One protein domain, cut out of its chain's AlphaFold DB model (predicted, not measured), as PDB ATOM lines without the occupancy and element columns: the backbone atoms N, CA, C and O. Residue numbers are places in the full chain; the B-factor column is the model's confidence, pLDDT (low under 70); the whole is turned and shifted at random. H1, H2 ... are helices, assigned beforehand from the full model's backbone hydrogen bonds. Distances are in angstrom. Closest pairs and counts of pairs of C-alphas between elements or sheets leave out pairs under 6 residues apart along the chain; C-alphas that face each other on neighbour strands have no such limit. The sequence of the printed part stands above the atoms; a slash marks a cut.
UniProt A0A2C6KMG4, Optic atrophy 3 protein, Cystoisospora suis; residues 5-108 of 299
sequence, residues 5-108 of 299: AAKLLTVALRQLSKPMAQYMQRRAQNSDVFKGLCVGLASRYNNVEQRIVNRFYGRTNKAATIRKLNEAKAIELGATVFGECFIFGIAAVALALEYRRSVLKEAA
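What this domain is: This is residues 5 to 108 of the 299 residues of the protein "Optic atrophy 3 protein" of Cystoisospora suis (UniProt A0A2C6KMG4). Three long helices make an open, L-shaped frame: H1 runs beside the first half of H3, crossing it at 36 degrees, and H2 stands off as the other limb of the L, touching H3 with residues near their beginnings. From the far end of H2, residues 58 to 70 come back as a long loop to the beginning of H3, whose residues 92 to 108 stick out free. The printed part has 104 residues, with three named helices in the order H1, H2, H3 and no named strand; the class is all helix. It is loose, with a radius of gyration of the C-alphas of 18.7 A, and elongated, spanning 60 by 39 by 24 A.

How they stand to each other: Start with H1, residues 5 to 30, which has a kink of 31 degrees near residue 20. It touches H2, residues 32 to 57, only at the corner by their tight link, where the C-alphas of Ala 28 and Phe 34 are closest at 5.7 A. Next look at H3, residues 71 to 108: its residues 75 to 88 alone touch H1, closest at the C-alphas of Ala 21 and Thr 80, 4.0 A apart. These two run opposite ways at a tilt of 36 degrees, only just steep. H2 touches H3 with residues 35 to 42 alone, about perpendicular at 83 degrees; the closest C-alphas, of Cys 38 and Gly 78, are 4.7 A apart. Every O i to N i+4 pair is within hydrogen-bond range in H2 and H3, and 19 of 22 in H1.

Where its parts are: Find C-alpha 5 at (51.411, -32.676, -4.295); from there H1 runs 36.7 A to C-alpha 30. H2 runs 36.4 A from C-alpha 32 to C-alpha 57 at (18.390, -34.681, -29.786). H3 runs 54.7 A from C-alpha 71 to C-alpha 108 at (67.620, -19.800, -16.453).

The domain as a whole: The two C-alphas farthest apart, of Lys 62 and Ala 108, are 60.8 A apart. The printed part has no cut, and the link from H2 to H3 is long, with 13 residues. Look for pLDDT under 70 at residues 17, 21, 27 to 29 and 60 to 70; the mean of the printed part is 77.2.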
ATOM      1  N   ALA A   5      52.290 -33.843  -4.254       72.25
ATOM      2  CA  ALA A   5      51.411 -32.676  -4.295       72.25
ATOM      3  C   ALA A   5      50.084 -32.933  -5.029       72.25
ATOM      4  O   ALA A   5      49.062 -32.394  -4.621       72.25
ATOM      5  N   ALA A   6      50.052 -33.800  -6.048       71.69
ATOM      6  CA  ALA A   6      48.804 -34.135  -6.738       71.69
ATOM      7  C   ALA A   6      47.844 -34.892  -5.808       71.69
ATOM      8  O   ALA A   6      46.654 -34.600  -5.777       71.69
ATOM      9  N   LYS A   7      48.359 -35.817  -4.985       74.00
ATOM     10  CA  LYS A   7      47.547 -36.504  -3.966       74.00
ATOM     11  C   LYS A   7      47.071 -35.553  -2.869       74.00
ATOM     12  O   LYS A   7      45.916 -35.646  -2.459       74.00
ATOM     13  N   LEU A   8      47.930 -34.639  -2.421       77.31
ATOM     14  CA  LEU A   8      47.566 -33.633  -1.419       77.31
ATOM     15  C   LEU A   8      46.505 -32.666  -1.945       77.31
ATOM     16  O   LEU A   8      45.557 -32.371  -1.226       77.31
ATOM     17  N   LEU A   9      46.605 -32.251  -3.207       78.00
ATOM     18  CA  LEU A   9      45.605 -31.415  -3.859       78.00
ATOM     19  C   LEU A   9      44.244 -32.119  -3.884       78.00
ATOM     20  O   LEU A   9      43.259 -31.561  -3.411       78.00
ATOM     21  N   THR A  10      44.178 -33.373  -4.339       77.94
ATOM     22  CA  THR A  10      42.914 -34.128  -4.398       77.94
ATOM     23  C   THR A  10      42.282 -34.317  -3.018       77.94
ATOM     24  O   THR A  10      41.060 -34.242  -2.870       77.94
ATOM     25  N   VAL A  11      43.100 -34.542  -1.988       79.62
ATOM     26  CA  VAL A  11      42.627 -34.686  -0.607       79.62
ATOM     27  C   VAL A  11      42.159 -33.343  -0.037       79.62
ATOM     28  O   VAL A  11      41.071 -33.288   0.536       79.62
ATOM     29  N   ALA A  12      42.907 -32.258  -0.248       73.12
ATOM     30  CA  ALA A  12      42.549 -30.914   0.201       73.12
ATOM     31  C   ALA A  12      41.240 -30.433  -0.438       73.12
ATOM     32  O   ALA A  12      40.361 -29.927   0.252       73.12
ATOM     33  N   LEU A  13      41.049 -30.684  -1.734       72.19
ATOM     34  CA  LEU A  13      39.804 -30.365  -2.433       72.19
ATOM     35  C   LEU A  13      38.600 -31.089  -1.826       72.19
ATOM     36  O   LEU A  13      37.544 -30.490  -1.637       72.19
ATOM     37  N   ARG A  14      38.769 -32.361  -1.452       73.50
ATOM     38  CA  ARG A  14      37.713 -33.175  -0.833       73.50
ATOM     39  C   ARG A  14      37.435 -32.805   0.628       73.50
ATOM     40  O   ARG A  14      36.341 -33.066   1.126       73.50
ATOM     41  N   GLN A  15      38.425 -32.242   1.320       76.56
ATOM     42  CA  GLN A  15      38.310 -31.797   2.710       76.56
ATOM     43  C   GLN A  15      37.759 -30.381   2.828       76.56
ATOM     44  O   GLN A  15      37.071 -30.094   3.800       76.56
ATOM     45  N   LEU A  16      38.021 -29.518   1.849       70.38
ATOM     46  CA  LEU A  16      37.526 -28.146   1.840       70.38
ATOM     47  C   LEU A  16      36.117 -28.048   1.245       70.38
ATOM     48  O   LEU A  16      35.346 -27.202   1.686       70.38
ATOM     49  N   SER A  17      35.732 -28.944   0.332       69.00
ATOM     50  CA  SER A  17      34.412 -28.917  -0.316       69.00
ATOM     51  C   SER A  17      33.241 -29.065   0.661       69.00
ATOM     52  O   SER A  17      32.309 -28.261   0.656       69.00
ATOM     53  N   LYS A  18      33.303 -30.051   1.563       75.12
ATOM     54  CA  LYS A  18      32.236 -30.330   2.541       75.12
ATOM     55  C   LYS A  18      31.985 -29.197   3.555       75.12
ATOM     56  O   LYS A  18      30.828 -28.811   3.716       75.12
ATOM     57  N   PRO A  19      33.001 -28.654   4.256       75.31
ATOM     58  CA  PRO A  19      32.783 -27.582   5.224       75.31
ATOM     59  C   PRO A  19      32.423 -26.249   4.558       75.31
ATOM     60  O   PRO A  19      31.643 -25.491   5.136       75.31
ATOM     61  N   MET A  20      32.913 -25.962   3.341       74.38
ATOM     62  CA  MET A  20      32.544 -24.720   2.647       74.38
ATOM     63  C   MET A  20      31.086 -24.727   2.191       74.38
ATOM     64  O   MET A  20      30.379 -23.738   2.374       74.38
ATOM     65  N   ALA A  21      30.611 -25.862   1.674       68.06
ATOM     66  CA  ALA A  21      29.218 -26.036   1.289       68.06
ATOM     67  C   ALA A  21      28.261 -25.694   2.439       68.06
ATOM     68  O   ALA A  21      27.340 -24.893   2.274       68.06
ATOM     69  N   GLN A  22      28.533 -26.225   3.636       72.00
ATOM     70  CA  GLN A  22      27.712 -25.957   4.818       72.00
ATOM     71  C   GLN A  22      27.831 -24.510   5.314       72.00
ATOM     72  O   GLN A  22      26.837 -23.921   5.745       72.00
ATOM     73  N   TYR A  23      29.021 -23.906   5.232       77.75
ATOM     74  CA  TYR A  23      29.213 -22.499   5.583       77.75
ATOM     75  C   TYR A  23      28.425 -21.568   4.652       77.75
ATOM     76  O   TYR A  23      27.722 -20.657   5.099       77.75
ATOM     77  N   MET A  24      28.487 -21.821   3.348       70.94
ATOM     78  CA  MET A  24      27.802 -20.998   2.363       70.94
ATOM     79  C   MET A  24      26.300 -21.224   2.332       70.94
ATOM     80  O   MET A  24      25.573 -20.265   2.108       70.94
ATOM     81  N   GLN A  25      25.812 -22.428   2.636       72.06
ATOM     82  CA  GLN A  25      24.381 -22.665   2.848       72.06
ATOM     83  C   GLN A  25      23.819 -21.775   3.963       72.06
ATOM     84  O   GLN A  25      22.778 -21.147   3.777       72.06
ATOM     85  N   ARG A  26      24.535 -21.637   5.091       76.00
ATOM     86  CA  ARG A  26      24.140 -20.722   6.179       76.00
ATOM     87  C   ARG A  26      24.174 -19.254   5.738       76.00
ATOM     88  O   ARG A  26      23.294 -18.480   6.099       76.00
ATOM     89  N   ARG A  27      25.159 -18.863   4.922       67.94
ATOM     90  CA  ARG A  27      25.281 -17.500   4.360       67.94
ATOM     91  C   ARG A  27      24.187 -17.188   3.331       67.94
ATOM     92  O   ARG A  27      23.727 -16.049   3.241       67.94
ATOM     93  N   ALA A  28      23.761 -18.194   2.576       67.00
ATOM     94  CA  ALA A  28      22.764 -18.073   1.524       67.00
ATOM     95  C   ALA A  28      21.357 -17.819   2.060       67.00
ATOM     96  O   ALA A  28      20.582 -17.104   1.433       67.00
ATOM     97  N   GLN A  29      21.032 -18.353   3.239       68.81
ATOM     98  CA  GLN A  29      19.762 -18.055   3.904       68.81
ATOM     99  C   GLN A  29      19.681 -16.583   4.339       68.81
ATOM    100  O   GLN A  29      18.605 -15.990   4.287       68.81
ATOM    101  N   ASN A  30      20.831 -15.972   4.644       74.12
ATOM    102  CA  ASN A  30      20.930 -14.618   5.189       74.12
ATOM    103  C   ASN A  30      21.133 -13.506   4.140       74.12
ATOM    104  O   ASN A  30      21.118 -12.338   4.517       74.12
ATOM    105  N   SER A  31      21.369 -13.814   2.854       78.00
ATOM    106  CA  SER A  31      21.656 -12.779   1.840       78.00
ATOM    107  C   SER A  31      20.962 -13.014   0.498       78.00
ATOM    108  O   SER A  31      21.197 -14.013  -0.181       78.00
ATOM    109  N   ASP A  32      20.149 -12.048   0.068       77.56
ATOM    110  CA  ASP A  32      19.367 -12.154  -1.173       77.56
ATOM    111  C   ASP A  32      20.223 -11.993  -2.439       77.56
ATOM    112  O   ASP A  32      19.937 -12.607  -3.465       77.56
ATOM    113  N   VAL A  33      21.343 -11.265  -2.348       79.19
ATOM    114  CA  VAL A  33      22.342 -11.166  -3.431       79.19
ATOM    115  C   VAL A  33      22.925 -12.543  -3.758       79.19
ATOM    116  O   VAL A  33      23.065 -12.910  -4.924       79.19
ATOM    117  N   PHE A  34      23.227 -13.339  -2.730       77.31
ATOM    118  CA  PHE A  34      23.781 -14.676  -2.915       77.31
ATOM    119  C   PHE A  34      22.727 -15.663  -3.432       77.31
ATOM    120  O   PHE A  34      23.026 -16.476  -4.304       77.31
ATOM    121  N   LYS A  35      21.470 -15.546  -2.974       79.62
ATOM    122  CA  LYS A  35      20.347 -16.300  -3.557       79.62
ATOM    123  C   LYS A  35      20.211 -16.008  -5.050       79.62
ATOM    124  O   LYS A  35      20.114 -16.948  -5.833       79.62
ATOM    125  N   GLY A  36      20.285 -14.738  -5.454       80.81
ATOM    126  CA  GLY A  36      20.258 -14.327  -6.860       80.81
ATOM    127  C   GLY A  36      21.388 -14.945  -7.688       80.81
ATOM    128  O   GLY A  36      21.149 -15.419  -8.798       80.81
ATOM    129  N   LEU A  37      22.598 -15.029  -7.130       83.25
ATOM    130  CA  LEU A  37      23.738 -15.676  -7.780       83.25
ATOM    131  C   LEU A  37      23.527 -17.192  -7.954       83.25
ATOM    132  O   LEU A  37      23.726 -17.716  -9.051       83.25
ATOM    133  N   CYS A  38      23.075 -17.889  -6.907       79.12
ATOM    134  CA  CYS A  38      22.772 -19.324  -6.964       79.12
ATOM    135  C   CYS A  38      21.625 -19.639  -7.931       79.12
ATOM    136  O   CYS A  38      21.727 -20.575  -8.722       79.12
ATOM    137  N   VAL A  39      20.552 -18.844  -7.915       79.56
ATOM    138  CA  VAL A  39      19.417 -18.982  -8.841       79.56
ATOM    139  C   VAL A  39      19.850 -18.671 -10.273       79.56
ATOM    140  O   VAL A  39      19.437 -19.371 -11.196       79.56
ATOM    141  N   GLY A  40      20.720 -17.681 -10.480       82.44
ATOM    142  CA  GLY A  40      21.299 -17.366 -11.786       82.44
ATOM    143  C   GLY A  40      22.153 -18.511 -12.336       82.44
ATOM    144  O   GLY A  40      22.005 -18.885 -13.500       82.44
ATOM    145  N   LEU A  41      22.985 -19.126 -11.492       78.44
ATOM    146  CA  LEU A  41      23.770 -20.318 -11.833       78.44
ATOM    147  C   LEU A  41      22.878 -21.522 -12.160       78.44
ATOM    148  O   LEU A  41      23.068 -22.145 -13.204       78.44
ATOM    149  N   ALA A  42      21.874 -21.809 -11.331       75.56
ATOM    150  CA  ALA A  42      20.919 -22.895 -11.564       75.56
ATOM    151  C   ALA A  42      20.117 -22.683 -12.861       75.56
ATOM    152  O   ALA A  42      19.930 -23.605 -13.657       75.56
ATOM    153  N   SER A  43      19.698 -21.443 -13.118       78.19
ATOM    154  CA  SER A  43      18.984 -21.071 -14.341       78.19
ATOM    155  C   SER A  43      19.887 -21.204 -15.572       78.19
ATOM    156  O   SER A  43      19.446 -21.674 -16.618       78.19
ATOM    157  N   ARG A  44      21.175 -20.849 -15.462       80.31
ATOM    158  CA  ARG A  44      22.165 -21.028 -16.535       80.31
ATOM    159  C   ARG A  44      22.434 -22.503 -16.822       80.31
ATOM    160  O   ARG A  44      22.508 -22.857 -17.993       80.31
ATOM    161  N   TYR A  45      22.525 -23.343 -15.792       78.25
ATOM    162  CA  TYR A  45      22.669 -24.792 -15.939       78.25
ATOM    163  C   TYR A  45      21.501 -25.385 -16.741       78.25
ATOM    164  O   TYR A  45      21.730 -25.989 -17.785       78.25
ATOM    165  N   ASN A  46      20.257 -25.088 -16.349       77.00
ATOM    166  CA  ASN A  46      19.070 -25.565 -17.069       77.00
ATOM    167  C   ASN A  46      19.020 -25.060 -18.521       77.00
ATOM    168  O   ASN A  46      18.668 -25.810 -19.428       77.00
ATOM    169  N   ASN A  47      19.414 -23.805 -18.763       78.44
ATOM    170  CA  ASN A  47      19.489 -23.247 -20.115       78.44
ATOM    171  C   ASN A  47      20.564 -23.926 -20.976       78.44
ATOM    172  O   ASN A  47      20.375 -24.089 -22.181       78.44
ATOM    173  N   VAL A  48      21.703 -24.300 -20.385       83.19
ATOM    174  CA  VAL A  48      22.781 -25.024 -21.074       83.19
ATOM    175  C   VAL A  48      22.353 -26.457 -21.364       83.19
ATOM    176  O   VAL A  48      22.518 -26.907 -22.495       83.19
ATOM    177  N   GLU A  49      21.738 -27.139 -20.400       82.25
ATOM    178  CA  GLU A  49      21.215 -28.495 -20.574       82.25
ATOM    179  C   GLU A  49      20.167 -28.536 -21.692       82.25
ATOM    180  O   GLU A  49      20.292 -29.323 -22.629       82.25
ATOM    181  N   GLN A  50      19.211 -27.603 -21.693       77.31
ATOM    182  CA  GLN A  50      18.235 -27.477 -22.777       77.31
ATOM    183  C   GLN A  50      18.884 -27.123 -24.120       77.31
ATOM    184  O   GLN A  50      18.443 -27.626 -25.152       77.31
ATOM    185  N   ARG A  51      19.947 -26.306 -24.142       81.25
ATOM    186  CA  ARG A  51      20.704 -26.013 -25.373       81.25
ATOM    187  C   ARG A  51      21.378 -27.255 -25.935       81.25
ATOM    188  O   ARG A  51      21.273 -27.495 -27.133       81.25
ATOM    189  N   ILE A  52      22.068 -28.018 -25.089       84.31
ATOM    190  CA  ILE A  52      22.805 -29.219 -25.488       84.31
ATOM    191  C   ILE A  52      21.821 -30.290 -25.955       84.31
ATOM    192  O   ILE A  52      21.985 -30.832 -27.044       84.31
ATOM    193  N   VAL A  53      20.754 -30.533 -25.189       83.75
ATOM    194  CA  VAL A  53      19.728 -31.521 -25.537       83.75
ATOM    195  C   VAL A  53      19.000 -31.133 -26.822       83.75
ATOM    196  O   VAL A  53      18.813 -31.979 -27.690       83.75
ATOM    197  N   ASN A  54      18.633 -29.863 -27.000       81.56
ATOM    198  CA  ASN A  54      17.998 -29.401 -28.236       81.56
ATOM    199  C   ASN A  54      18.951 -29.500 -29.442       81.56
ATOM    200  O   ASN A  54      18.522 -29.860 -30.535       81.56
ATOM    201  N   ARG A  55      20.251 -29.235 -29.244       84.31
ATOM    202  CA  ARG A  55      21.278 -29.329 -30.293       84.31
ATOM    203  C   ARG A  55      21.564 -30.772 -30.715       84.31
ATOM    204  O   ARG A  55      21.779 -30.994 -31.898       84.31
ATOM    205  N   PHE A  56      21.570 -31.719 -29.776       81.69
ATOM    206  CA  PHE A  56      21.901 -33.124 -30.046       81.69
ATOM    207  C   PHE A  56      20.687 -33.995 -30.372       81.69
ATOM    208  O   PHE A  56      20.748 -34.812 -31.282       81.69
ATOM    209  N   TYR A  57      19.576 -33.827 -29.654       82.56
ATOM    210  CA  TYR A  57      18.390 -34.681 -29.786       82.56
ATOM    211  C   TYR A  57      17.286 -34.067 -30.656       82.56
ATOM    212  O   TYR A  57      16.183 -34.611 -30.698       82.56
ATOM    213  N   GLY A  58      17.533 -32.918 -31.303       76.19
ATOM    214  CA  GLY A  58      16.567 -32.251 -32.191       76.19
ATOM    215  C   GLY A  58      15.237 -31.881 -31.519       76.19
ATOM    216  O   GLY A  58      14.227 -31.676 -32.190       76.19
ATOM    217  N   ARG A  59      15.203 -31.837 -30.181       71.25
ATOM    218  CA  ARG A  59      13.991 -31.605 -29.387       71.25
ATOM    219  C   ARG A  59      13.678 -30.111 -29.324       71.25
ATOM    220  O   ARG A  59      14.077 -29.438 -28.378       71.25
ATOM    221  N   THR A  60      12.904 -29.611 -30.290       61.78
ATOM    222  CA  THR A  60      12.388 -28.233 -30.285       61.78
ATOM    223  C   THR A  60      11.491 -28.023 -29.060       61.78
ATOM    224  O   THR A  60      10.354 -28.491 -29.012       61.78
ATOM    225  N   ASN A  61      12.063 -27.386 -28.038       60.28
ATOM    226  CA  ASN A  61      11.503 -27.097 -26.719       60.28
ATOM    227  C   ASN A  61       9.980 -26.859 -26.708       60.28
ATOM    228  O   ASN A  61       9.512 -25.750 -26.954       60.28
ATOM    229  N   LYS A  62       9.201 -27.866 -26.294       51.62
ATOM    230  CA  LYS A  62       7.966 -27.580 -25.559       51.62
ATOM    231  C   LYS A  62       8.425 -27.214 -24.166       51.62
ATOM    232  O   LYS A  62       8.975 -28.067 -23.476       51.62
ATOM    233  N   ALA A  63       8.278 -25.938 -23.830       52.25
ATOM    234  CA  ALA A  63       8.518 -25.392 -22.511       52.25
ATOM    235  C   ALA A  63       7.882 -26.314 -21.466       52.25
ATOM    236  O   ALA A  63       6.687 -26.239 -21.186       52.25
ATOM    237  N   ALA A  64       8.678 -27.225 -20.907       47.84
ATOM    238  CA  ALA A  64       8.348 -27.821 -19.639       47.84
ATOM    239  C   ALA A  64       8.412 -26.635 -18.694       47.84
ATOM    240  O   ALA A  64       9.506 -26.173 -18.381       47.84
ATOM    241  N   THR A  65       7.245 -26.070 -18.374       45.69
ATOM    242  CA  THR A  65       7.037 -25.104 -17.304       45.69
ATOM    243  C   THR A  65       7.891 -25.569 -16.144       45.69
ATOM    244  O   THR A  65       7.545 -26.532 -15.457       45.69
ATOM    245  N   ILE A  66       9.073 -24.962 -16.013       48.12
ATOM    246  CA  ILE A  66      10.046 -25.332 -15.004       48.12
ATOM    247  C   ILE A  66       9.363 -24.906 -13.724       48.12
ATOM    248  O   ILE A  66       9.324 -23.722 -13.389       48.12
ATOM    249  N   ARG A  67       8.719 -25.869 -13.062       48.50
ATOM    250  CA  ARG A  67       8.199 -25.710 -11.713       48.50
ATOM    251  C   ARG A  67       9.363 -25.130 -10.945       48.50
ATOM    252  O   ARG A  67      10.376 -25.823 -10.869       48.50
ATOM    253  N   LYS A  68       9.250 -23.861 -10.517       49.59
ATOM    254  CA  LYS A  68      10.290 -23.129  -9.785       49.59
ATOM    255  C   LYS A  68      10.931 -24.129  -8.841       49.59
ATOM    256  O   LYS A  68      10.277 -24.619  -7.919       49.59
ATOM    257  N   LEU A  69      12.121 -24.580  -9.228       58.56
ATOM    258  CA  LEU A  69      12.778 -25.706  -8.601       58.56
ATOM    259  C   LEU A  69      13.024 -25.221  -7.184       58.56
ATOM    260  O   LEU A  69      13.733 -24.230  -7.043       58.56
ATOM    261  N   ASN A  70      12.322 -25.826  -6.216       65.38
ATOM    262  CA  ASN A  70      12.292 -25.482  -4.793       65.38
ATOM    263  C   ASN A  70      13.485 -24.585  -4.428       65.38
ATOM    264  O   ASN A  70      14.606 -25.090  -4.378       65.38
ATOM    265  N   GLU A  71      13.261 -23.271  -4.301       71.19
ATOM    266  CA  GLU A  71      14.334 -22.263  -4.233       71.19
ATOM    267  C   GLU A  71      15.384 -22.647  -3.185       71.19
ATOM    268  O   GLU A  71      16.582 -22.522  -3.428       71.19
ATOM    269  N   ALA A  72      14.942 -23.253  -2.082       75.12
ATOM    270  CA  ALA A  72      15.801 -23.799  -1.041       75.12
ATOM    271  C   ALA A  72      16.823 -24.832  -1.561       75.12
ATOM    272  O   ALA A  72      18.002 -24.753  -1.226       75.12
ATOM    273  N   LYS A  73      16.408 -25.766  -2.423       76.00
ATOM    274  CA  LYS A  73      17.273 -26.819  -2.979       76.00
ATOM    275  C   LYS A  73      18.239 -26.277  -4.038       76.00
ATOM    276  O   LYS A  73      19.382 -26.721  -4.113       76.00
ATOM    277  N   ALA A  74      17.804 -25.300  -4.836       77.56
ATOM    278  CA  ALA A  74      18.680 -24.614  -5.788       77.56
ATOM    279  C   ALA A  74      19.768 -23.801  -5.064       77.56
ATOM    280  O   ALA A  74      20.926 -23.795  -5.481       77.56
ATOM    281  N   ILE A  75      19.409 -23.168  -3.946       78.19
ATOM    282  CA  ILE A  75      20.344 -22.446  -3.084       78.19
ATOM    283  C   ILE A  75      21.359 -23.405  -2.446       78.19
ATOM    284  O   ILE A  75      22.553 -23.108  -2.440       78.19
ATOM    285  N   GLU A  76      20.909 -24.560  -1.955       79.62
ATOM    286  CA  GLU A  76      21.755 -25.568  -1.309       79.62
ATOM    287  C   GLU A  76      22.850 -26.114  -2.243       79.62
ATOM    288  O   GLU A  76      24.035 -26.174  -1.886       79.62
ATOM    289  N   LEU A  77      22.448 -26.464  -3.467       79.38
ATOM    290  CA  LEU A  77      23.343 -26.978  -4.500       79.38
ATOM    291  C   LEU A  77      24.258 -25.877  -5.046       79.38
ATOM    292  O   LEU A  77      25.466 -26.081  -5.158       79.38
ATOM    293  N   GLY A  78      23.709 -24.689  -5.326       79.62
ATOM    294  CA  GLY A  78      24.484 -23.551  -5.819       79.62
ATOM    295  C   GLY A  78      25.564 -23.099  -4.833       79.62
ATOM    296  O   GLY A  78      26.681 -22.795  -5.246       79.62
ATOM    297  N   ALA A  79      25.272 -23.131  -3.528       82.06
ATOM    298  CA  ALA A  79      26.234 -22.796  -2.483       82.06
ATOM    299  C   ALA A  79      27.412 -23.778  -2.429       82.06
ATOM    300  O   ALA A  79      28.562 -23.362  -2.317       82.06
ATOM    301  N   THR A  80      27.130 -25.074  -2.558       80.81
ATOM    302  CA  THR A  80      28.155 -26.127  -2.594       80.81
ATOM    303  C   THR A  80      29.094 -25.933  -3.781       80.81
ATOM    304  O   THR A  80      30.306 -25.818  -3.604       80.81
ATOM    305  N   VAL A  81      28.523 -25.793  -4.980       82.38
ATOM    306  CA  VAL A  81      29.292 -25.634  -6.221       82.38
ATOM    307  C   VAL A  81      30.088 -24.331  -6.220       82.38
ATOM    308  O   VAL A  81      31.249 -24.324  -6.616       82.38
ATOM    309  N   PHE A  82      29.518 -23.221  -5.739       83.75
ATOM    310  CA  PHE A  82      30.247 -21.952  -5.687       83.75
ATOM    311  C   PHE A  82      31.412 -21.995  -4.690       83.75
ATOM    312  O   PHE A  82      32.473 -21.445  -4.981       83.75
ATOM    313  N   GLY A  83      31.254 -22.671  -3.546       82.25
ATOM    314  CA  GLY A  83      32.322 -22.812  -2.552       82.25
ATOM    315  C   GLY A  83      33.474 -23.652  -3.072       82.25
ATOM    316  O   GLY A  83      34.636 -23.269  -2.936       82.25
ATOM    317  N   GLU A  84      33.145 -24.744  -3.756       79.69
ATOM    318  CA  GLU A  84      34.117 -25.539  -4.493       79.69
ATOM    319  C   GLU A  84      34.822 -24.680  -5.549       79.69
ATOM    320  O   GLU A  84      36.043 -24.551  -5.494       79.69
ATOM    321  N   CYS A  85      34.092 -24.016  -6.455       83.12
ATOM    322  CA  CYS A  85      34.678 -23.153  -7.488       83.12
ATOM    323  C   CYS A  85      35.584 -22.056  -6.915       83.12
ATOM    324  O   CYS A  85      36.610 -21.746  -7.516       83.12
ATOM    325  N   PHE A  86      35.237 -21.476  -5.766       85.12
ATOM    326  CA  PHE A  86      36.043 -20.448  -5.116       85.12
ATOM    327  C   PHE A  86      37.386 -21.002  -4.619       85.12
ATOM    328  O   PHE A  86      38.441 -20.445  -4.926       85.12
ATOM    329  N   ILE A  87      37.361 -22.136  -3.911       85.12
ATOM    330  CA  ILE A  87      38.573 -22.806  -3.419       85.12
ATOM    331  C   ILE A  87      39.430 -23.295  -4.593       85.12
ATOM    332  O   ILE A  87      40.639 -23.060  -4.612       85.12
ATOM    333  N   PHE A  88      38.807 -23.923  -5.594       85.00
ATOM    334  CA  PHE A  88      39.470 -24.338  -6.830       85.00
ATOM    335  C   PHE A  88      40.082 -23.152  -7.574       85.00
ATOM    336  O   PHE A  88      41.189 -23.274  -8.084       85.00
ATOM    337  N   GLY A  89      39.404 -22.005  -7.615       88.94
ATOM    338  CA  GLY A  89      39.905 -20.788  -8.245       88.94
ATOM    339  C   GLY A  89      41.173 -20.276  -7.569       88.94
ATOM    340  O   GLY A  89      42.177 -20.053  -8.243       88.94
ATOM    341  N   ILE A  90      41.169 -20.160  -6.237       87.69
ATOM    342  CA  ILE A  90      42.359 -19.747  -5.479       87.69
ATOM    343  C   ILE A  90      43.500 -20.753  -5.672       87.69
ATOM    344  O   ILE A  90      44.631 -20.348  -5.935       87.69
ATOM    345  N   ALA A  91      43.210 -22.055  -5.601       84.12
ATOM    346  CA  ALA A  91      44.204 -23.104  -5.812       84.12
ATOM    347  C   ALA A  91      44.785 -23.084  -7.237       84.12
ATOM    348  O   ALA A  91      45.996 -23.188  -7.407       84.12
ATOM    349  N   ALA A  92      43.945 -22.906  -8.261       86.00
ATOM    350  CA  ALA A  92      44.369 -22.820  -9.656       86.00
ATOM    351  C   ALA A  92      45.233 -21.580  -9.909       86.00
ATOM    352  O   ALA A  92      46.246 -21.675 -10.596       86.00
ATOM    353  N   VAL A  93      44.875 -20.434  -9.323       92.31
ATOM    354  CA  VAL A  93      45.687 -19.211  -9.402       92.31
ATOM    355  C   VAL A  93      47.029 -19.407  -8.699       92.31
ATOM    356  O   VAL A  93      48.061 -19.091  -9.285       92.31
ATOM    357  N   ALA A  94      47.046 -19.965  -7.485       88.38
ATOM    358  CA  ALA A  94      48.282 -20.253  -6.760       88.38
ATOM    359  C   ALA A  94      49.195 -21.202  -7.556       88.38
ATOM    360  O   ALA A  94      50.371 -20.902  -7.757       88.38
ATOM    361  N   LEU A  95      48.634 -22.283  -8.103       87.88
ATOM    362  CA  LEU A  95      49.365 -23.236  -8.934       87.88
ATOM    363  C   LEU A  95      49.877 -22.597 -10.232       87.88
ATOM    364  O   LEU A  95      51.011 -22.841 -10.630       87.88
ATOM    365  N   ALA A  96      49.078 -21.752 -10.886       90.06
ATOM    366  CA  ALA A  96      49.498 -21.036 -12.087       90.06
ATOM    367  C   ALA A  96      50.640 -20.049 -11.794       90.06
ATOM    368  O   ALA A  96      51.547 -19.896 -12.613       90.06
ATOM    369  N   LEU A  97      50.625 -19.392 -10.630       92.50
ATOM    370  CA  LEU A  97      51.711 -18.516 -10.191       92.50
ATOM    371  C   LEU A  97      52.988 -19.303  -9.891       92.50
ATOM    372  O   LEU A  97      54.067 -18.884 -10.309       92.50
ATOM    373  N   GLU A  98      52.880 -20.448  -9.220       89.25
ATOM    374  CA  GLU A  98      54.013 -21.348  -9.003       89.25
ATOM    375  C   GLU A  98      54.565 -21.879 -10.322       89.25
ATOM    376  O   GLU A  98      55.772 -21.828 -10.528       89.25
ATOM    377  N   TYR A  99      53.701 -22.294 -11.249       89.44
ATOM    378  CA  TYR A  99      54.103 -22.746 -12.577       89.44
ATOM    379  C   TYR A  99      54.828 -21.640 -13.349       89.44
ATOM    380  O   TYR A  99      55.952 -21.848 -13.803       89.44
ATOM    381  N   ARG A 100      54.259 -20.427 -13.414       89.06
ATOM    382  CA  ARG A 100      54.930 -19.262 -14.017       89.06
ATOM    383  C   ARG A 100      56.290 -19.004 -13.376       89.06
ATOM    384  O   ARG A 100      57.249 -18.688 -14.075       89.06
ATOM    385  N   ARG A 101      56.384 -19.137 -12.051       90.50
ATOM    386  CA  ARG A 101      57.640 -18.959 -11.317       90.50
ATOM    387  C   ARG A 101      58.643 -20.081 -11.597       90.50
ATOM    388  O   ARG A 101      59.839 -19.803 -11.637       90.50
ATOM    389  N   SER A 102      58.189 -21.316 -11.777       90.06
ATOM    390  CA  SER A 102      59.035 -22.477 -12.068       90.06
ATOM    391  C   SER A 102      59.601 -22.422 -13.482       90.06
ATOM    392  O   SER A 102      60.809 -22.566 -13.633       90.06
ATOM    393  N   VAL A 103      58.787 -22.067 -14.481       88.81
ATOM    394  CA  VAL A 103      59.234 -21.916 -15.880       88.81
ATOM    395  C   VAL A 103      60.355 -20.879 -16.001       88.81
ATOM    396  O   VAL A 103      61.343 -21.108 -16.692       88.81
ATOM    397  N   LEU A 104      60.269 -19.759 -15.273       87.69
ATOM    398  CA  LEU A 104      61.340 -18.753 -15.261       87.69
ATOM    399  C   LEU A 104      62.658 -19.292 -14.680       87.69
ATOM    400  O   LEU A 104      63.734 -18.923 -15.149       87.69
ATOM    401  N   LYS A 105      62.590 -20.159 -13.661       87.94
ATOM    402  CA  LYS A 105      63.778 -20.787 -13.061       87.94
ATOM    403  C   LYS A 105      64.365 -21.871 -13.958       87.94
ATOM    404  O   LYS A 105      65.581 -22.020 -13.997       87.94
ATOM    405  N   GLU A 106      63.520 -22.633 -14.641       88.56
ATOM    406  CA  GLU A 106      63.944 -23.664 -15.590       88.56
ATOM    407  C   GLU A 106      64.622 -23.033 -16.806       88.56
ATOM    408  O   GLU A 106      65.747 -23.409 -17.115       88.56
ATOM    409  N   ALA A 107      64.053 -21.963 -17.369       88.50
ATOM    410  CA  ALA A 107      64.662 -21.227 -18.478       88.50
ATOM    411  C   ALA A 107      66.055 -20.658 -18.138       88.50
ATOM    412  O   ALA A 107      66.928 -20.589 -19.000       88.50
ATOM    413  N   ALA A 108      66.294 -20.246 -16.887       90.38
ATOM    414  CA  ALA A 108      67.620 -19.800 -16.453       90.38
ATOM    415  C   ALA A 108      68.635 -20.957 -16.401       90.38
ATOM    416  O   ALA A 108      69.780 -20.786 -16.812       90.38
TER     417      ALA A 108